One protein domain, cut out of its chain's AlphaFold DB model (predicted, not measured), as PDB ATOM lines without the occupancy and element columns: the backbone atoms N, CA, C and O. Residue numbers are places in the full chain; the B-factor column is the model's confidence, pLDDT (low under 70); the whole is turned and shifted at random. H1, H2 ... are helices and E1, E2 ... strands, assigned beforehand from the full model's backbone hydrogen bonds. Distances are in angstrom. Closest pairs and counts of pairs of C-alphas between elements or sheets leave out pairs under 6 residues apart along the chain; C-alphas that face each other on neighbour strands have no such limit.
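This is residues 2 to 113 and 330 to 365 of the 378 residues of an uncharacterized protein of Haliscomenobacter hydrossis (strain ATCC 27775 / DSM 1100 / LMG 10767 / O) (UniProt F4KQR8). Look for an elongated model with H1, H2 and H3 packed together on one side of it: H1 and H3 lie side by side, and H2 stands steeply to both, packing on H1 with residues 26 to 30 and making a corner with H3 where its residues 33 to 37 meet residues 59 to 60. From this group the strand hairpin E1-E2 reaches to one far end, where the turn at residues 45 to 50 sticks out, while the helical hairpin H4-H5, with E3 near H5, lies towards the other end; residues 330 to 347, without a named element, run between the two groups. The printed part has 148 residues, in the order H1 H2 E1 E2 H3 H4 H5 E3, with one antiparallel sheet, E1 - E2. It is mostly helix, with under half of its residues in named elements. It is only just compact, close to loose, with a radius of gyration of the C-alphas of 17.6 A and spans of 61 by 36 by 27 A.

Begin at E1, residues 39 to 42, and E2, residues 53 to 56, an antiparallel hairpin at 141 degrees; N 41 and O 54 are 2.8 A apart and N 56 and O 39 2.8 A, both within hydrogen-bond range. From E2 a tight link leads to H3, residues 58 to 72. H3 touches H1, residues 5 to 18, at a shallow tilt of 27 degrees, the same way; their closest C-alphas, Val 18 and Val 68, are 6.4 A apart. With residues 33 to 37 alone, H2, residues 23 to 37, touches residues 59 to 60 of H3 at a steep tilt of 61 degrees, opposite ways; the closest C-alphas, Lys 37 and Cys 60, are 5.8 A apart. H1 and H2 only just touch, with 3 pairs of C-alphas within 8 A, Met 15 and Ile 26 the closest at 6.6 A; at 72 degrees they are only just about perpendicular. Farther on, H4, residues 89 to 97, and H5, residues 99 to 107, form a helical hairpin and touch at a steep tilt of 41 degrees, with the C-alphas of Tyr 95 and Phe 102 closest at 4.9 A. The helix packing is mostly crossed. E3, residues 348 to 350, pairs with no named strand; its closest C-alpha to H5 is Val 349, 6.0 A from Ser 100. H3 and H5 are apart. In H1 to H5 every O i to N i+4 pair is within hydrogen-bond range.

Find C-alpha 5 at (157.007, 149.850, 150.704); from there H1 runs 20.0 A to residue 18. H2 spans 20.6 A, and H3 21.3 A to C-alpha 72 at (179.010, 157.546, 162.440). E3 ends at C-alpha 350, (177.874, 177.385, 166.152).

The C-alphas of Lys 47 and Pro 85, 61.6 A apart, are the two farthest apart. Residues 114 to 329 are not printed; C-alphas 113 and 330 stand 19.1 A apart across the cut. The link H3 to H4 is long, and residues 84 to 89, of which 89 belongs to H4, stand free. The mean pLDDT of the printed part is 87.1; look for values under 70 at residues 40 to 42, 44, 46, 48 to 53, 83 and 111 to 113.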
ATOM      1  N   LYS A   2     156.666 157.499 145.335       80.00
ATOM      2  CA  LYS A   2     157.373 156.652 144.342       80.00
ATOM      3  C   LYS A   2     158.396 155.655 144.928       80.00
ATOM      4  O   LYS A   2     159.058 154.954 144.171       80.00
ATOM      5  N   TYR A   3     158.534 155.594 146.252       83.31
ATOM      6  CA  TYR A   3     159.270 154.526 146.935       83.31
ATOM      7  C   TYR A   3     158.449 153.233 146.948       83.31
ATOM      8  O   TYR A   3     157.232 153.285 147.123       83.31
ATOM      9  N   THR A   4     159.105 152.074 146.858       88.44
ATOM     10  CA  THR A   4     158.451 150.810 147.235       88.44
ATOM     11  C   THR A   4     158.202 150.770 148.752       88.44
ATOM     12  O   THR A   4     158.910 151.456 149.494       88.44
ATOM     13  N   PRO A   5     157.264 149.947 149.262       89.50
ATOM     14  CA  PRO A   5     157.007 149.850 150.704       89.50
ATOM     15  C   PRO A   5     158.264 149.530 151.532       89.50
ATOM     16  O   PRO A   5     158.507 150.148 152.571       89.50
ATOM     17  N   ARG A   6     159.120 148.624 151.033       91.56
ATOM     18  CA  ARG A   6     160.404 148.287 151.672       91.56
ATOM     19  C   ARG A   6     161.381 149.467 151.648       91.56
ATOM     20  O   ARG A   6     161.963 149.787 152.681       91.56
ATOM     21  N   GLN A   7     161.531 150.150 150.509       92.50
ATOM     22  CA  GLN A   7     162.400 151.331 150.408       92.50
ATOM     23  C   GLN A   7     161.937 152.457 151.328       92.50
ATOM     24  O   GLN A   7     162.759 153.065 152.003       92.50
ATOM     25  N   PHE A   8     160.630 152.715 151.375       93.75
ATOM     26  CA  PHE A   8     160.060 153.748 152.227       93.75
ATOM     27  C   PHE A   8     160.311 153.444 153.706       93.75
ATOM     28  O   PHE A   8     160.837 154.293 154.418       93.75
ATOM     29  N   SER A   9     160.052 152.205 154.137       94.50
ATOM     30  CA  SER A   9     160.323 151.762 155.511       94.50
ATOM     31  C   SER A   9     161.801 151.922 155.878       94.50
ATOM     32  O   SER A   9     162.134 152.428 156.951       94.50
ATOM     33  N   PHE A  10     162.707 151.556 154.964       96.12
ATOM     34  CA  PHE A  10     164.142 151.715 155.188       96.12
ATOM     35  C   PHE A  10     164.561 153.190 155.234       96.12
ATOM     36  O   PHE A  10     165.321 153.588 156.112       96.12
ATOM     37  N   ALA A  11     164.027 154.027 154.342       96.12
ATOM     38  CA  ALA A  11     164.305 155.459 154.314       96.12
ATOM     39  C   ALA A  11     163.846 156.142 155.607       96.12
ATOM     40  O   ALA A  11     164.595 156.919 156.193       96.12
ATOM     41  N   GLN A  12     162.652 155.808 156.102       96.56
ATOM     42  CA  GLN A  12     162.157 156.313 157.381       96.56
ATOM     43  C   GLN A  12     163.056 155.883 158.549       96.56
ATOM     44  O   GLN A  12     163.337 156.689 159.435       96.56
ATOM     45  N   TYR A  13     163.546 154.639 158.547       97.06
ATOM     46  CA  TYR A  13     164.538 154.181 159.520       97.06
ATOM     47  C   TYR A  13     165.815 155.032 159.475       97.06
ATOM     48  O   TYR A  13     166.225 155.554 160.511       97.06
ATOM     49  N   LEU A  14     166.397 155.261 158.292       97.38
ATOM     50  CA  LEU A  14     167.590 156.105 158.137       97.38
ATOM     51  C   LEU A  14     167.341 157.551 158.601       97.38
ATOM     52  O   LEU A  14     168.173 158.129 159.294       97.38
ATOM     53  N   MET A  15     166.172 158.124 158.307       97.00
ATOM     54  CA  MET A  15     165.804 159.471 158.762       97.00
ATOM     55  C   MET A  15     165.707 159.562 160.292       97.00
ATOM     56  O   MET A  15     166.179 160.536 160.887       97.00
ATOM     57  N   ARG A  16     165.171 158.532 160.957       97.19
ATOM     58  CA  ARG A  16     165.171 158.446 162.429       97.19
ATOM     59  C   ARG A  16     166.584 158.281 162.987       97.19
ATOM     60  O   ARG A  16     166.916 158.947 163.963       97.19
ATOM     61  N   ARG A  17     167.443 157.491 162.327       97.00
ATOM     62  CA  ARG A  17     168.879 157.389 162.658       97.00
ATOM     63  C   ARG A  17     169.590 158.740 162.541       97.00
ATOM     64  O   ARG A  17     170.439 159.037 163.370       97.00
ATOM     65  N   VAL A  18     169.233 159.581 161.571       95.44
ATOM     66  CA  VAL A  18     169.748 160.961 161.450       95.44
ATOM     67  C   VAL A  18     169.213 161.883 162.557       95.44
ATOM     68  O   VAL A  18     169.871 162.853 162.924       95.44
ATOM     69  N   GLY A  19     168.044 161.575 163.121       95.56
ATOM     70  CA  GLY A  19     167.463 162.290 164.259       95.56
ATOM     71  C   GLY A  19     166.118 162.952 163.985       95.56
ATOM     72  O   GLY A  19     165.638 163.690 164.843       95.56
ATOM     73  N   PHE A  20     165.474 162.711 162.844       95.56
ATOM     74  CA  PHE A  20     164.109 163.195 162.635       95.56
ATOM     75  C   PHE A  20     163.143 162.548 163.637       95.56
ATOM     76  O   PHE A  20     163.178 161.335 163.845       95.56
ATOM     77  N   LEU A  21     162.303 163.374 164.265       89.81
ATOM     78  CA  LEU A  21     161.353 162.952 165.298       89.81
ATOM     79  C   LEU A  21     159.942 162.760 164.740       89.81
ATOM     80  O   LEU A  21     159.317 161.728 164.970       89.81
ATOM     81  N   HIS A  22     159.444 163.745 163.996       91.44
ATOM     82  CA  HIS A  22     158.053 163.780 163.562       91.44
ATOM     83  C   HIS A  22     157.873 163.147 162.184       91.44
ATOM     84  O   HIS A  22     158.590 163.470 161.235       91.44
ATOM     85  N   GLN A  23     156.861 162.286 162.060       93.19
ATOM     86  CA  GLN A  23     156.549 161.589 160.813       93.19
ATOM     87  C   GLN A  23     156.271 162.559 159.655       93.19
ATOM     88  O   GLN A  23     156.759 162.350 158.549       93.19
ATOM     89  N   GLN A  24     155.575 163.664 159.932       92.38
ATOM     90  CA  GLN A  24     155.277 164.698 158.940       92.38
ATOM     91  C   GLN A  24     156.547 165.306 158.322       92.38
ATOM     92  O   GLN A  24     156.604 165.518 157.110       92.38
ATOM     93  N   ASP A  25     157.582 165.550 159.130       91.88
ATOM     94  CA  ASP A  25     158.856 166.098 158.652       91.88
ATOM     95  C   ASP A  25     159.637 165.070 157.827       91.88
ATOM     96  O   ASP A  25     160.234 165.420 156.806       91.88
ATOM     97  N   ILE A  26     159.601 163.798 158.242       95.06
ATOM     98  CA  ILE A  26     160.194 162.685 157.492       95.06
ATOM     99  C   ILE A  26     159.537 162.580 156.116       95.06
ATOM    100  O   ILE A  26     160.235 162.570 155.103       95.06
ATOM    101  N   ASP A  27     158.207 162.552 156.062       92.69
ATOM    102  CA  ASP A  27     157.469 162.393 154.811       92.69
ATOM    103  C   ASP A  27     157.690 163.587 153.881       92.69
ATOM    104  O   ASP A  27     157.975 163.397 152.698       92.69
ATOM    105  N   ALA A  28     157.645 164.815 154.410       90.56
ATOM    106  CA  ALA A  28     157.914 166.024 153.635       90.56
ATOM    107  C   ALA A  28     159.341 166.037 153.059       90.56
ATOM    108  O   ALA A  28     159.537 166.387 151.891       90.56
ATOM    109  N   TYR A  29     160.334 165.628 153.853       93.75
ATOM    110  CA  TYR A  29     161.722 165.546 153.409       93.75
ATOM    111  C   TYR A  29     161.905 164.472 152.333       93.75
ATOM    112  O   TYR A  29     162.475 164.755 151.283       93.75
ATOM    113  N   LEU A  30     161.397 163.253 152.553       93.19
ATOM    114  CA  LEU A  30     161.528 162.138 151.608       93.19
ATOM    115  C   LEU A  30     160.799 162.412 150.288       93.19
ATOM    116  O   LEU A  30     161.336 162.134 149.215       93.19
ATOM    117  N   GLN A  31     159.609 163.015 150.337       88.44
ATOM    118  CA  GLN A  31     158.900 163.450 149.132       88.44
ATOM    119  C   GLN A  31     159.718 164.462 148.330       88.44
ATOM    120  O   GLN A  31     159.794 164.356 147.107       88.44
ATOM    121  N   HIS A  32     160.352 165.432 148.993       84.88
ATOM    122  CA  HIS A  32     161.172 166.409 148.285       84.88
ATOM    123  C   HIS A  32     162.497 165.815 147.797       84.88
ATOM    124  O   HIS A  32     162.939 166.129 146.696       84.88
ATOM    125  N   LEU A  33     163.093 164.891 148.550       85.56
ATOM    126  CA  LEU A  33     164.295 164.177 148.131       85.56
ATOM    127  C   LEU A  33     164.057 163.388 146.835       85.56
ATOM    128  O   LEU A  33     164.917 163.400 145.960       85.56
ATOM    129  N   LEU A  34     162.875 162.780 146.665       80.12
ATOM    130  CA  LEU A  34     162.461 162.151 145.405       80.12
ATOM    131  C   LEU A  34     162.394 163.136 144.235       80.12
ATOM    132  O   LEU A  34     162.777 162.780 143.122       80.12
ATOM    133  N   LEU A  35     161.903 164.356 144.464       74.69
ATOM    134  CA  LEU A  35     161.864 165.390 143.425       74.69
ATOM    135  C   LEU A  35     163.286 165.783 143.011       74.69
ATOM    136  O   LEU A  35     163.595 165.847 141.824       74.69
ATOM    137  N   VAL A  36     164.166 165.968 143.995       73.88
ATOM    138  CA  VAL A  36     165.548 166.396 143.763       73.88
ATOM    139  C   VAL A  36     166.384 165.282 143.126       73.88
ATOM    140  O   VAL A  36     167.108 165.548 142.171       73.88
ATOM    141  N   LYS A  37     166.282 164.036 143.609       76.19
ATOM    142  CA  LYS A  37     167.219 162.946 143.271       76.19
ATOM    143  C   LYS A  37     166.614 161.755 142.530       76.19
ATOM    144  O   LYS A  37     167.361 160.972 141.955       76.19
ATOM    145  N   GLY A  38     165.301 161.549 142.568       73.12
ATOM    146  CA  GLY A  38     164.689 160.380 141.936       73.12
ATOM    147  C   GLY A  38     164.526 160.566 140.428       73.12
ATOM    148  O   GLY A  38     164.205 161.662 139.958       73.12
ATOM    149  N   ARG A  39     164.760 159.509 139.645       70.88
ATOM    150  CA  ARG A  39     164.847 159.593 138.177       70.88
ATOM    151  C   ARG A  39     164.168 158.425 137.486       70.88
ATOM    152  O   ARG A  39     164.005 157.358 138.068       70.88
ATOM    153  N   TYR A  40     163.775 158.636 136.235       65.62
ATOM    154  CA  TYR A  40     163.378 157.550 135.349       65.62
ATOM    155  C   TYR A  40     164.616 156.989 134.653       65.62
ATOM    156  O   TYR A  40     165.423 157.745 134.123       65.62
ATOM    157  N   HIS A  41     164.745 155.668 134.645       64.88
ATOM    158  CA  HIS A  41     165.791 154.950 133.934       64.88
ATOM    159  C   HIS A  41     165.184 154.147 132.789       64.88
ATOM    160  O   HIS A  41     164.106 153.556 132.924       64.88
ATOM    161  N   VAL A  42     165.920 154.088 131.683       64.19
ATOM    162  CA  VAL A  42     165.614 153.209 130.557       64.19
ATOM    163  C   VAL A  42     166.109 151.808 130.889       64.19
ATOM    164  O   VAL A  42     167.283 151.608 131.182       64.19
ATOM    165  N   ASN A  43     165.227 150.821 130.808       70.12
ATOM    166  CA  ASN A  43     165.596 149.422 130.694       70.12
ATOM    167  C   ASN A  43     165.670 149.066 129.198       70.12
ATOM    168  O   ASN A  43     164.628 148.825 128.579       70.12
ATOM    169  N   PRO A  44     166.870 149.022 128.591       66.31
ATOM    170  CA  PRO A  44     167.013 148.754 127.161       66.31
ATOM    171  C   PRO A  44     166.580 147.332 126.778       66.31
ATOM    172  O   PRO A  44     166.298 147.087 125.611       66.31
ATOM    173  N   LYS A  45     166.485 146.411 127.748       73.69
ATOM    174  CA  LYS A  45     166.108 145.005 127.543       73.69
ATOM    175  C   LYS A  45     164.603 144.746 127.697       73.69
ATOM    176  O   LYS A  45     164.160 143.604 127.578       73.69
ATOM    177  N   ALA A  46     163.799 145.768 127.998       69.81
ATOM    178  CA  ALA A  46     162.358 145.604 128.158       69.81
ATOM    179  C   ALA A  46     161.686 145.299 126.807       69.81
ATOM    180  O   ALA A  46     161.656 146.145 125.919       69.81
ATOM    181  N   LYS A  47     161.094 144.102 126.677       72.19
ATOM    182  CA  LYS A  47     160.346 143.683 125.474       72.19
ATOM    183  C   LYS A  47     159.089 144.527 125.222       72.19
ATOM    184  O   LYS A  47     158.664 144.669 124.084       72.19
ATOM    185  N   ASN A  48     158.492 145.079 126.281       65.25
ATOM    186  CA  ASN A  48     157.343 145.973 126.182       65.25
ATOM    187  C   ASN A  48     157.822 147.442 126.224       65.25
ATOM    188  O   ASN A  48     158.351 147.861 127.261       65.25
ATOM    189  N   PRO A  49     157.601 148.242 125.162       57.72
ATOM    190  CA  PRO A  49     158.031 149.640 125.105       57.72
ATOM    191  C   PRO A  49     157.389 150.524 126.188       57.72
ATOM    192  O   PRO A  49     158.014 151.485 126.631       57.72
ATOM    193  N   PHE A  50     156.205 150.167 126.696       52.19
ATOM    194  CA  PHE A  50     155.538 150.859 127.807       52.19
ATOM    195  C   PHE A  50     156.150 150.535 129.180       52.19
ATOM    196  O   PHE A  50     156.010 151.317 130.114       52.19
ATOM    197  N   LYS A  51     156.883 149.419 129.312       60.75
ATOM    198  CA  LYS A  51     157.654 149.058 130.522       60.75
ATOM    199  C   LYS A  51     159.138 149.413 130.408       60.75
ATOM    200  O   LYS A  51     159.941 149.029 131.256       60.75
ATOM    201  N   ARG A  52     159.517 150.132 129.346       67.50
ATOM    202  CA  ARG A  52     160.907 150.503 129.071       67.50
ATOM    203  C   ARG A  52     161.442 151.529 130.061       67.50
ATOM    204  O   ARG A  52     162.638 151.547 130.304       67.50
ATOM    205  N   TRP A  53     160.582 152.344 130.657       62.38
ATOM    206  CA  TRP A  53     160.976 153.353 131.632       62.38
ATOM    207  C   TRP A  53     160.499 152.959 133.023       62.38
ATOM    208  O   TRP A  53     159.324 152.657 133.215       62.38
ATOM    209  N   HIS A  54     161.397 152.990 134.001       70.94
ATOM    210  CA  HIS A  54     161.046 152.757 135.398       70.94
ATOM    211  C   HIS A  54     161.628 153.858 136.274       70.94
ATOM    212  O   HIS A  54     162.753 154.306 136.071       70.94
ATOM    213  N   TYR A  55     160.845 154.322 137.243       72.94
ATOM    214  CA  TYR A  55     161.320 155.309 138.200       72.94
ATOM    215  C   TYR A  55     162.134 154.629 139.302       72.94
ATOM    216  O   TYR A  55     161.693 153.637 139.878       72.94
ATOM    217  N   SER A  56     163.298 155.184 139.617       78.56
ATOM    218  CA  SER A  56     164.196 154.709 140.659       78.56
ATOM    219  C   SER A  56     164.379 155.763 141.740       78.56
ATOM    220  O   SER A  56     164.697 156.926 141.475       78.56
ATOM    221  N   ALA A  57     164.236 155.317 142.985       86.31
ATOM    222  CA  ALA A  57     164.590 156.072 144.176       86.31
ATOM    223  C   ALA A  57     165.998 155.723 144.701       86.31
ATOM    224  O   ALA A  57     166.357 156.151 145.797       86.31
ATOM    225  N   LYS A  58     166.803 154.954 143.947       85.69
ATOM    226  CA  LYS A  58     168.123 154.466 144.387       85.69
ATOM    227  C   LYS A  58     169.034 155.601 144.865       85.69
ATOM    228  O   LYS A  58     169.507 155.547 145.992       85.69
ATOM    229  N   ALA A  59     169.168 156.673 144.084       81.50
ATOM    230  CA  ALA A  59     169.984 157.833 144.456       81.50
ATOM    231  C   ALA A  59     169.501 158.540 145.740       81.50
ATOM    232  O   ALA A  59     170.289 159.179 146.435       81.50
ATOM    233  N   CYS A  60     168.211 158.430 146.081       87.38
ATOM    234  CA  CYS A  60     167.712 158.920 147.365       87.38
ATOM    235  C   CYS A  60     168.209 158.034 148.511       87.38
ATOM    236  O   CYS A  60     168.645 158.553 149.530       87.38
ATOM    237  N   MET A  61     168.155 156.711 148.336       91.44
ATOM    238  CA  MET A  61     168.610 155.746 149.341       91.44
ATOM    239  C   MET A  61     170.115 155.840 149.571       91.44
ATOM    240  O   MET A  61     170.542 155.920 150.719       91.44
ATOM    241  N   ASP A  62     170.896 155.907 148.493       89.31
ATOM    242  CA  ASP A  62     172.350 156.051 148.556       89.31
ATOM    243  C   ASP A  62     172.738 157.339 149.300       89.31
ATOM    244  O   ASP A  62     173.608 157.312 150.165       89.31
ATOM    245  N   ALA A  63     172.034 158.450 149.046       87.94
ATOM    246  CA  ALA A  63     172.275 159.711 149.748       87.94
ATOM    247  C   ALA A  63     171.963 159.629 151.255       87.94
ATOM    248  O   ALA A  63     172.721 160.162 152.063       87.94
ATOM    249  N   LEU A  64     170.868 158.963 151.640       93.62
ATOM    250  CA  LEU A  64     170.514 158.772 153.053       93.62
ATOM    251  C   LEU A  64     171.506 157.848 153.769       93.62
ATOM    252  O   LEU A  64     171.867 158.109 154.914       93.62
ATOM    253  N   LEU A  65     171.956 156.783 153.101       93.44
ATOM    254  CA  LEU A  65     172.984 155.880 153.622       93.44
ATOM    255  C   LEU A  65     174.311 156.609 153.808       93.44
ATOM    256  O   LEU A  65     174.868 156.570 154.900       93.44
ATOM    257  N   ALA A  66     174.774 157.325 152.781       90.00
ATOM    258  CA  ALA A  66     176.008 158.099 152.838       90.00
ATOM    259  C   ALA A  66     175.986 159.128 153.977       90.00
ATOM    260  O   ALA A  66     176.976 159.278 154.688       90.00
ATOM    261  N   GLU A  67     174.850 159.793 154.203       92.69
ATOM    262  CA  GLU A  67     174.688 160.700 155.340       92.69
ATOM    263  C   GLU A  67     174.804 159.981 156.693       92.69
ATOM    264  O   GLU A  67     175.449 160.493 157.610       92.69
ATOM    265  N   VAL A  68     174.181 158.809 156.846       94.62
ATOM    266  CA  VAL A  68     174.283 158.031 158.088       94.62
ATOM    267  C   VAL A  68     175.721 157.569 158.320       94.62
ATOM    268  O   VAL A  68     176.208 157.713 159.438       94.62
ATOM    269  N   GLU A  69     176.411 157.063 157.294       91.56
ATOM    270  CA  GLU A  69     177.815 156.641 157.401       91.56
ATOM    271  C   GLU A  69     178.738 157.813 157.762       91.56
ATOM    272  O   GLU A  69     179.522 157.699 158.703       91.56
ATOM    273  N   LEU A  70     178.577 158.968 157.106       90.12
ATOM    274  CA  LEU A  70     179.311 160.200 157.422       90.12
ATOM    275  C   LEU A  70     179.189 160.570 158.912       90.12
ATOM    276  O   LEU A  70     180.170 160.930 159.561       90.12
ATOM    277  N   LYS A  71     177.982 160.448 159.477       92.62
ATOM    278  CA  LYS A  71     177.680 160.819 160.869       92.62
ATOM    279  C   LYS A  71     178.061 159.759 161.905       92.62
ATOM    280  O   LYS A  71     177.969 160.045 163.098       92.62
ATOM    281  N   LYS A  72     178.474 158.552 161.501       92.06
ATOM    282  CA  LYS A  72     179.010 157.546 162.440       92.06
ATOM    283  C   LYS A  72     180.410 157.908 162.928       92.06
ATOM    284  O   LYS A  72     180.736 157.617 164.075       92.06
ATOM    285  N   SER A  73     181.199 158.566 162.081       88.00
ATOM    286  CA  SER A  73     182.597 158.908 162.357       88.00
ATOM    287  C   SER A  73     182.851 160.409 162.176       88.00
ATOM    288  O   SER A  73     183.708 160.798 161.384       88.00
ATOM    289  N   PRO A  74     182.157 161.291 162.919       87.00
ATOM    290  CA  PRO A  74     182.206 162.735 162.678       87.00
ATOM    291  C   PRO A  74     183.599 163.347 162.881       87.00
ATOM    292  O   PRO A  74     183.919 164.369 162.283       87.00
ATOM    293  N   LYS A  75     184.451 162.709 163.694       86.62
ATOM    294  CA  LYS A  75     185.850 163.114 163.908       86.62
ATOM    295  C   LYS A  75     186.754 162.871 162.692       86.62
ATOM    296  O   LYS A  75     187.845 163.419 162.653       86.62
ATOM    297  N   GLN A  76     186.326 162.040 161.740       87.31
ATOM    298  CA  GLN A  76     187.071 161.739 160.512       87.31
ATOM    299  C   GLN A  76     186.701 162.680 159.359       87.31
ATOM    300  O   GLN A  76     187.277 162.573 158.281       87.31
ATOM    301  N   ILE A  77     185.737 163.586 159.560       88.81
ATOM    302  CA  ILE A  77     185.364 164.574 158.551       88.81
ATOM    303  C   ILE A  77     186.494 165.605 158.463       88.81
ATOM    304  O   ILE A  77     186.781 166.247 159.479       88.81
ATOM    305  N   PRO A  78     187.131 165.784 157.292       89.69
ATOM    306  CA  PRO A  78     188.232 166.724 157.169       89.69
ATOM    307  C   PRO A  78     187.759 168.154 157.439       89.69
ATOM    308  O   PRO A  78     186.695 168.580 156.974       89.69
ATOM    309  N   LEU A  79     188.546 168.887 158.222       90.69
ATOM    310  CA  LEU A  79     188.285 170.289 158.524       90.69
ATOM    311  C   LEU A  79     188.832 171.159 157.404       90.69
ATOM    312  O   LEU A  79     189.944 170.941 156.927       90.69
ATOM    313  N   ARG A  80     188.059 172.169 157.018       89.94
ATOM    314  CA  ARG A  80     188.509 173.152 156.043       89.94
ATOM    315  C   ARG A  80     189.572 174.040 156.681       89.94
ATOM    316  O   ARG A  80     189.419 174.479 157.821       89.94
ATOM    317  N   GLN A  81     190.622 174.345 155.928       84.69
ATOM    318  CA  GLN A  81     191.569 175.374 156.341       84.69
ATOM    319  C   GLN A  81     190.866 176.735 156.431       84.69
ATOM    320  O   GLN A  81     190.021 177.027 155.574       84.69
ATOM    321  N   PRO A  82     191.203 177.575 157.426       78.19
ATOM    322  CA  PRO A  82     190.671 178.924 157.506       78.19
ATOM    323  C   PRO A  82     190.887 179.647 156.175       78.19
ATOM    324  O   PRO A  82     192.014 179.781 155.697       78.19
ATOM    325  N   SER A  83     189.797 180.104 155.559       69.44
ATOM    326  CA  SER A  83     189.895 181.118 154.515       69.44
ATOM    327  C   SER A  83     190.537 182.354 155.142       69.44
ATOM    328  O   SER A  83     190.223 182.665 156.291       69.44
ATOM    329  N   GLY A  84     191.444 183.018 154.419       76.19
ATOM    330  CA  GLY A  84     192.122 184.232 154.884       76.19
ATOM    331  C   GLY A  84     191.159 185.374 155.261       76.19
ATOM    332  O   GLY A  84     189.960 185.161 155.438       76.19
ATOM    333  N   PRO A  85     191.636 186.624 155.361       84.25
ATOM    334  CA  PRO A  85     190.807 187.729 155.855       84.25
ATOM    335  C   PRO A  85     189.595 188.033 154.956       84.25
ATOM    336  O   PRO A  85     188.671 188.721 155.385       84.25
ATOM    337  N   TYR A  86     189.574 187.495 153.734       91.06
ATOM    338  CA  TYR A  86     188.559 187.788 152.740       91.06
ATOM    339  C   TYR A  86     187.267 186.981 152.917       91.06
ATOM    340  O   TYR A  86     187.292 185.758 153.084       91.06
ATOM    341  N   PHE A  87     186.120 187.645 152.773       92.88
ATOM    342  CA  PHE A  87     184.846 186.984 152.499       92.88
ATOM    343  C   PHE A  87     184.579 186.941 150.990       92.88
ATOM    344  O   PHE A  87     185.140 187.712 150.218       92.88
ATOM    345  N   SER A  88     183.697 186.043 150.553       93.62
ATOM    346  CA  SER A  88     183.316 185.931 149.141       93.62
ATOM    347  C   SER A  88     181.824 186.111 148.921       93.62
ATOM    348  O   SER A  88     181.015 185.858 149.820       93.62
ATOM    349  N   ALA A  89     181.445 186.475 147.692       94.88
ATOM    350  CA  ALA A  89     180.044 186.575 147.282       94.88
ATOM    351  C   ALA A  89     179.293 185.259 147.548       94.88
ATOM    352  O   ALA A  89     178.183 185.264 148.073       94.88
ATOM    353  N   THR A  90     179.938 184.119 147.285       92.31
ATOM    354  CA  THR A  90     179.405 182.781 147.575       92.31
ATOM    355  C   THR A  90     179.198 182.545 149.070       92.31
ATOM    356  O   THR A  90     178.224 181.903 149.458       92.31
ATOM    357  N   SER A  91     180.095 183.047 149.922       93.44
ATOM    358  CA  SER A  91     179.969 182.915 151.378       93.44
ATOM    359  C   SER A  91     178.778 183.718 151.898       93.44
ATOM    360  O   SER A  91     177.939 183.171 152.615       93.44
ATOM    361  N   LEU A  92     178.635 184.964 151.436       96.69
ATOM    362  CA  LEU A  92     177.499 185.823 151.770       96.69
ATOM    363  C   LEU A  92     176.172 185.242 151.258       96.69
ATOM    364  O   LEU A  92     175.197 185.148 152.005       96.69
ATOM    365  N   ALA A  93     176.147 184.767 150.010       96.12
ATOM    366  CA  ALA A  93     175.007 184.058 149.436       96.12
ATOM    367  C   ALA A  93     174.642 182.827 150.273       96.12
ATOM    368  O   ALA A  93     173.476 182.577 150.572       96.12
ATOM    369  N   ARG A  94     175.632 182.048 150.714       94.31
ATOM    370  CA  ARG A  94     175.385 180.870 151.546       94.31
ATOM    371  C   ARG A  94     174.812 181.247 152.911       94.31
ATOM    372  O   ARG A  94     173.904 180.553 153.368       94.31
ATOM    373  N   TYR A  95     175.277 182.337 153.522       96.94
ATOM    374  CA  TYR A  95     174.715 182.862 154.768       96.94
ATOM    375  C   TYR A  95     173.251 183.273 154.589       96.94
ATOM    376  O   TYR A  95     172.378 182.762 155.295       96.94
ATOM    377  N   ALA A  96     172.965 184.089 153.569       96.38
ATOM    378  CA  ALA A  96     171.609 184.512 153.222       96.38
ATOM    379  C   ALA A  96     170.689 183.329 152.874       96.38
ATOM    380  O   ALA A  96     169.488 183.355 153.148       96.38
ATOM    381  N   PHE A  97     171.243 182.251 152.308       93.56
ATOM    382  CA  PHE A  97     170.510 181.008 152.112       93.56
ATOM    383  C   PHE A  97     170.227 180.321 153.448       93.56
ATOM    384  O   PHE A  97     169.076 180.010 153.738       93.56
ATOM    385  N   CYS A  98     171.238 180.018 154.257       95.06
ATOM    386  CA  CYS A  98     171.060 179.392 155.562       95.06
ATOM    387  C   CYS A  98     172.333 179.527 156.398       95.06
ATOM    388  O   CYS A  98     173.385 179.017 156.016       95.06
ATOM    389  N   VAL A  99     172.208 180.080 157.603       96.06
ATOM    390  CA  VAL A  99     173.327 180.235 158.544       96.06
ATOM    391  C   VAL A  99     174.030 178.914 158.902       96.06
ATOM    392  O   VAL A  99     175.254 178.866 158.990       96.06
ATOM    393  N   SER A 100     173.283 177.809 159.021       95.75
ATOM    394  CA  SER A 100     173.855 176.469 159.240       95.75
ATOM    395  C   SER A 100     174.664 176.003 158.028       95.75
ATOM    396  O   SER A 100     175.780 175.515 158.181       95.75
ATOM    397  N   ALA A 101     174.154 176.230 156.813       94.31
ATOM    398  CA  ALA A 101     174.870 175.895 155.582       94.31
ATOM    399  C   ALA A 101     176.165 176.713 155.442       94.31
ATOM    400  O   ALA A 101     177.188 176.163 155.050       94.31
ATOM    401  N   PHE A 102     176.128 178.003 155.789       95.62
ATOM    402  CA  PHE A 102     177.317 178.850 155.849       95.62
ATOM    403  C   PHE A 102     178.361 178.285 156.813       95.62
ATOM    404  O   PHE A 102     179.466 177.969 156.385       95.62
ATOM    405  N   SER A 103     177.977 178.044 158.068       95.94
ATOM    406  CA  SER A 103     178.908 177.536 159.077       95.94
ATOM    407  C   SER A 103     179.517 176.173 158.712       95.94
ATOM    408  O   SER A 103     180.705 175.939 158.919       95.94
ATOM    409  N   ILE A 104     178.723 175.272 158.123       95.00
ATOM    410  CA  ILE A 104     179.187 173.959 157.647       95.00
ATOM    411  C   ILE A 104     180.248 174.099 156.550       95.00
ATOM    412  O   ILE A 104     181.237 173.368 156.553       95.00
ATOM    413  N   ALA A 105     180.026 174.998 155.588       92.56
ATOM    414  CA  ALA A 105     180.923 175.169 154.449       92.56
ATOM    415  C   ALA A 105     182.274 175.780 154.829       92.56
ATOM    416  O   ALA A 105     183.263 175.522 154.138       92.56
ATOM    417  N   ASP A 106     182.286 176.575 155.898       92.19
ATOM    418  CA  ASP A 106     183.491 177.155 156.483       92.19
ATOM    419  C   ASP A 106     184.221 176.157 157.393       92.19
ATOM    420  O   ASP A 106     185.430 176.265 157.556       92.19
ATOM    421  N   ALA A 107     183.518 175.168 157.960       93.19
ATOM    422  CA  ALA A 107     184.096 174.210 158.902       93.19
ATOM    423  C   ALA A 107     184.671 172.942 158.251       93.19
ATOM    424  O   ALA A 107     185.708 172.451 158.691       93.19
ATOM    425  N   PHE A 108     184.007 172.380 157.234       91.38
ATOM    426  CA  PHE A 108     184.349 171.056 156.691       91.38
ATOM    427  C   PHE A 108     184.762 171.103 155.222       91.38
ATOM    428  O   PHE A 108     184.144 171.804 154.411       91.38
ATOM    429  N   GLU A 109     185.748 170.283 154.858       87.69
ATOM    430  CA  GLU A 109     185.997 169.951 153.457       87.69
ATOM    431  C   GLU A 109     184.892 169.021 152.962       87.69
ATOM    432  O   GLU A 109     184.570 167.994 153.562       87.69
ATOM    433  N   GLN A 110     184.280 169.394 151.845       75.12
ATOM    434  CA  GLN A 110     183.146 168.661 151.308       75.12
ATOM    435  C   GLN A 110     183.665 167.548 150.396       75.12
ATOM    436  O   GLN A 110     184.039 167.792 149.253       75.12
ATOM    437  N   GLY A 111     183.718 166.321 150.922       60.44
ATOM    438  CA  GLY A 111     184.263 165.169 150.204       60.44
ATOM    439  C   GLY A 111     183.459 164.763 148.960       60.44
ATOM    440  O   GLY A 111     182.226 164.818 148.937       60.44
ATOM    441  N   SER A 112     184.164 164.258 147.939       47.81
ATOM    442  CA  SER A 112     183.589 163.768 146.677       47.81
ATOM    443  C   SER A 112     182.668 162.546 146.837       47.81
ATOM    444  O   SER A 112     181.761 162.348 146.031       47.81
ATOM    445  N   ALA A 113     182.815 161.761 147.909       40.16
ATOM    446  CA  ALA A 113     181.951 160.608 148.198       40.16
ATOM    447  C   ALA A 113     180.498 161.006 148.528       40.16
ATOM    448  O   ALA A 113     179.568 160.241 148.292       40.16
ATOM    449  N   CYS A 330     165.843 171.918 153.038       91.31
ATOM    450  CA  CYS A 330     166.863 171.026 153.584       91.31
ATOM    451  C   CYS A 330     167.149 169.823 152.675       91.31
ATOM    452  O   CYS A 330     168.307 169.450 152.527       91.31
ATOM    453  N   ALA A 331     166.136 169.218 152.049       86.25
ATOM    454  CA  ALA A 331     166.325 168.089 151.136       86.25
ATOM    455  C   ALA A 331     167.026 168.486 149.820       86.25
ATOM    456  O   ALA A 331     167.725 167.662 149.231       86.25
ATOM    457  N   ALA A 332     166.880 169.743 149.386       82.19
ATOM    458  CA  ALA A 332     167.573 170.296 148.221       82.19
ATOM    459  C   ALA A 332     168.980 170.848 148.530       82.19
ATOM    460  O   ALA A 332     169.763 171.092 147.616       82.19
ATOM    461  N   CYS A 333     169.323 171.055 149.803       87.06
ATOM    462  CA  CYS A 333     170.607 171.630 150.191       87.06
ATOM    463  C   CYS A 333     171.758 170.631 149.978       87.06
ATOM    464  O   CYS A 333     171.745 169.525 150.520       87.06
ATOM    465  N   SER A 334     172.800 171.045 149.256       85.00
ATOM    466  CA  SER A 334     174.006 170.235 149.023       85.00
ATOM    467  C   SER A 334     174.762 169.881 150.307       85.00
ATOM    468  O   SER A 334     175.373 168.821 150.380       85.00
ATOM    469  N   LEU A 335     174.662 170.727 151.334       90.50
ATOM    470  CA  LEU A 335     175.310 170.565 152.641       90.50
ATOM    471  C   LEU A 335     174.427 169.849 153.670       90.50
ATOM    472  O   LEU A 335     174.822 169.663 154.819       90.50
ATOM    473  N   SER A 336     173.230 169.419 153.265       91.50
ATOM    474  CA  SER A 336     172.290 168.696 154.124       91.50
ATOM    475  C   SER A 336     172.886 167.469 154.830       91.50
ATOM    476  O   SER A 336     172.523 167.251 155.990       91.50
ATOM    477  N   PRO A 337     173.802 166.687 154.221       91.38
ATOM    478  CA  PRO A 337     174.442 165.561 154.906       91.38
ATOM    479  C   PRO A 337     175.250 165.968 156.144       91.38
ATOM    480  O   PRO A 337     175.345 165.202 157.093       91.38
ATOM    481  N   TYR A 338     175.755 167.199 156.189       93.00
ATOM    482  CA  TYR A 338     176.524 167.748 157.311       93.00
ATOM    483  C   TYR A 338     175.651 168.577 158.264       93.00
ATOM    484  O   TYR A 338     176.149 169.184 159.203       93.00
ATOM    485  N   CYS A 339     174.337 168.641 158.036       94.19
ATOM    486  CA  CYS A 339     173.433 169.470 158.826       94.19
ATOM    487  C   CYS A 339     172.593 168.616 159.777       94.19
ATOM    488  O   CYS A 339     172.009 167.596 159.394       94.19
ATOM    489  N   MET A 340     172.494 169.072 161.025       94.94
ATOM    490  CA  MET A 340     171.627 168.489 162.051       94.94
ATOM    491  C   MET A 340     170.424 169.378 162.360       94.94
ATOM    492  O   MET A 340     169.395 168.873 162.802       94.94
ATOM    493  N   HIS A 341     170.476 170.673 162.035       95.31
ATOM    494  CA  HIS A 341     169.362 171.614 162.222       95.31
ATOM    495  C   HIS A 341     168.099 171.233 161.446       95.31
ATOM    496  O   HIS A 341     166.993 171.505 161.905       95.31
ATOM    497  N   LYS A 342     168.237 170.503 160.331       94.12
ATOM    498  CA  LYS A 342     167.098 169.943 159.582       94.12
ATOM    499  C   LYS A 342     166.219 168.985 160.396       94.12
ATOM    500  O   LYS A 342     165.074 168.762 160.029       94.12
ATOM    501  N   THR A 343     166.748 168.435 161.491       94.69
ATOM    502  CA  THR A 343     166.016 167.546 162.408       94.69
ATOM    503  C   THR A 343     165.159 168.298 163.426       94.69
ATOM    504  O   THR A 343     164.450 167.654 164.194       94.69
ATOM    505  N   LYS A 344     165.252 169.639 163.469       94.06
ATOM    506  CA  LYS A 344     164.600 170.521 164.454       94.06
ATOM    507  C   LYS A 344     165.005 170.284 165.918       94.06
ATOM    508  O   LYS A 344     164.377 170.824 166.816       94.06
ATOM    509  N   ARG A 345     166.075 169.521 166.176       92.75
ATOM    510  CA  ARG A 345     166.582 169.251 167.537       92.75
ATOM    511  C   ARG A 345     167.537 170.308 168.093       92.75
ATOM    512  O   ARG A 345     167.885 170.248 169.266       92.75
ATOM    513  N   PHE A 346     168.029 171.211 167.250       93.44
ATOM    514  CA  PHE A 346     169.116 172.126 167.594       93.44
ATOM    515  C   PHE A 346     168.650 173.567 167.415       93.44
ATOM    516  O   PHE A 346     168.359 173.987 166.297       93.44
ATOM    517  N   HIS A 347     168.611 174.310 168.521       95.75
ATOM    518  CA  HIS A 347     168.175 175.710 168.579       95.75
ATOM    519  C   HIS A 347     169.331 176.712 168.472       95.75
ATOM    520  O   HIS A 347     169.120 177.912 168.602       95.75
ATOM    521  N   THR A 348     170.551 176.235 168.232       96.88
ATOM    522  CA  THR A 348     171.750 177.071 168.132       96.88
ATOM    523  C   THR A 348     172.603 176.574 166.980       96.88
ATOM    524  O   THR A 348     172.813 175.367 166.844       96.88
ATOM    525  N   VAL A 349     173.096 177.485 166.145       97.12
ATOM    526  CA  VAL A 349     174.175 177.204 165.187       97.12
ATOM    527  C   VAL A 349     175.466 177.750 165.774       97.12
ATOM    528  O   VAL A 349     175.485 178.889 166.226       97.12
ATOM    529  N   HIS A 350     176.533 176.956 165.754       97.56
ATOM    530  CA  HIS A 350     177.874 177.385 166.152       97.56
ATOM    531  C   HIS A 350     178.702 177.766 164.927       97.56
ATOM    532  O   HIS A 350     178.468 177.211 163.853       97.56
ATOM    533  N   TYR A 351     179.658 178.676 165.099       95.62
ATOM    534  CA  TYR A 351     180.696 179.022 164.132       95.62
ATOM    535  C   TYR A 351     182.087 178.841 164.775       95.62
ATOM    536  O   TYR A 351     182.349 179.482 165.794       95.62
ATOM    537  N   PRO A 352     182.970 177.987 164.220       94.06
ATOM    538  CA  PRO A 352     182.696 177.047 163.130       94.06
ATOM    539  C   PRO A 352     181.670 175.974 163.537       94.06
ATOM    540  O   PRO A 352     181.396 175.750 164.721       94.06
ATOM    541  N   TYR A 353     181.082 175.300 162.548       95.38
ATOM    542  CA  TYR A 353     180.145 174.207 162.795       95.38
ATOM    543  C   TYR A 353     180.854 173.043 163.493       95.38
ATOM    544  O   TYR A 353     181.939 172.628 163.088       95.38
ATOM    545  N   ARG A 354     180.247 172.481 164.541       92.06
ATOM    546  CA  ARG A 354     180.916 171.472 165.370       92.06
ATOM    547  C   ARG A 354     180.658 170.073 164.832       92.06
ATOM    548  O   ARG A 354     179.512 169.643 164.715       92.06
ATOM    549  N   SER A 355     181.722 169.308 164.609       90.06
ATOM    550  CA  SER A 355     181.610 167.879 164.285       90.06
ATOM    551  C   SER A 355     180.928 167.093 165.408       90.06
ATOM    552  O   SER A 355     180.192 166.154 165.134       90.06
ATOM    553  N   ALA A 356     181.079 167.519 166.665       87.25
ATOM    554  CA  ALA A 356     180.404 166.912 167.814       87.25
ATOM    555  C   ALA A 356     178.865 166.979 167.745       87.25
ATOM    556  O   ALA A 356     178.191 166.157 168.368       87.25
ATOM    557  N   ASP A 357     178.297 167.922 166.982       86.81
ATOM    558  CA  ASP A 357     176.846 167.996 166.777       86.81
ATOM    559  C   ASP A 357     176.357 166.895 165.813       86.81
ATOM    560  O   ASP A 357     175.190 166.493 165.865       86.81
ATOM    561  N   LEU A 358     177.243 166.371 164.956       92.12
ATOM    562  CA  LEU A 358     176.968 165.293 164.008       92.12
ATOM    563  C   LEU A 358     176.947 163.954 164.741       92.12
ATOM    564  O   LEU A 358     177.980 163.377 165.067       92.12
ATOM    565  N   ARG A 359     175.746 163.444 164.991       90.62
ATOM    566  CA  ARG A 359     175.557 162.149 165.643       90.62
ATOM    567  C   ARG A 359     174.392 161.398 165.038       90.62
ATOM    568  O   ARG A 359     173.417 161.999 164.589       90.62
ATOM    569  N   VAL A 360     174.492 160.078 165.078       94.56
ATOM    570  CA  VAL A 360     173.381 159.182 164.770       94.56
ATOM    571  C   VAL A 360     172.657 158.791 166.053       94.56
ATOM    572  O   VAL A 360     173.263 158.647 167.110       94.56
ATOM    573  N   TYR A 361     171.351 158.605 165.951       95.25
ATOM    574  CA  TYR A 361     170.487 158.164 167.035       95.25
ATOM    575  C   TYR A 361     170.129 156.693 166.851       95.25
ATOM    576  O   TYR A 361     170.159 156.170 165.733       95.25
ATOM    577  N   ALA A 362     169.783 156.021 167.947       94.62
ATOM    578  CA  ALA A 362     169.166 154.707 167.877       94.62
ATOM    579  C   ALA A 362     167.776 154.821 167.228       94.62
ATOM    580  O   ALA A 362     167.038 155.774 167.475       94.62
ATOM    581  N   ALA A 363     167.436 153.853 166.385       94.50
ATOM    582  CA  ALA A 363     166.113 153.714 165.796       94.50
ATOM    583  C   ALA A 363     165.819 152.225 165.627       94.50
ATOM    584  O   ALA A 363     166.733 151.443 165.359       94.50
ATOM    585  N   GLU A 364     164.557 151.835 165.768       93.06
ATOM    586  CA  GLU A 364     164.156 150.448 165.574       93.06
ATOM    587  C   GLU A 364     164.251 150.059 164.095       93.06
ATOM    588  O   GLU A 364     163.734 150.760 163.219       93.06
ATOM    589  N   PHE A 365     164.916 148.936 163.810       93.75
ATOM    590  CA  PHE A 365     164.983 148.416 162.449       93.75
ATOM    591  C   PHE A 365     163.615 147.842 162.029       93.75
ATOM    592  O   PHE A 365     163.104 146.965 162.740       93.75
TER     593      PHE A 365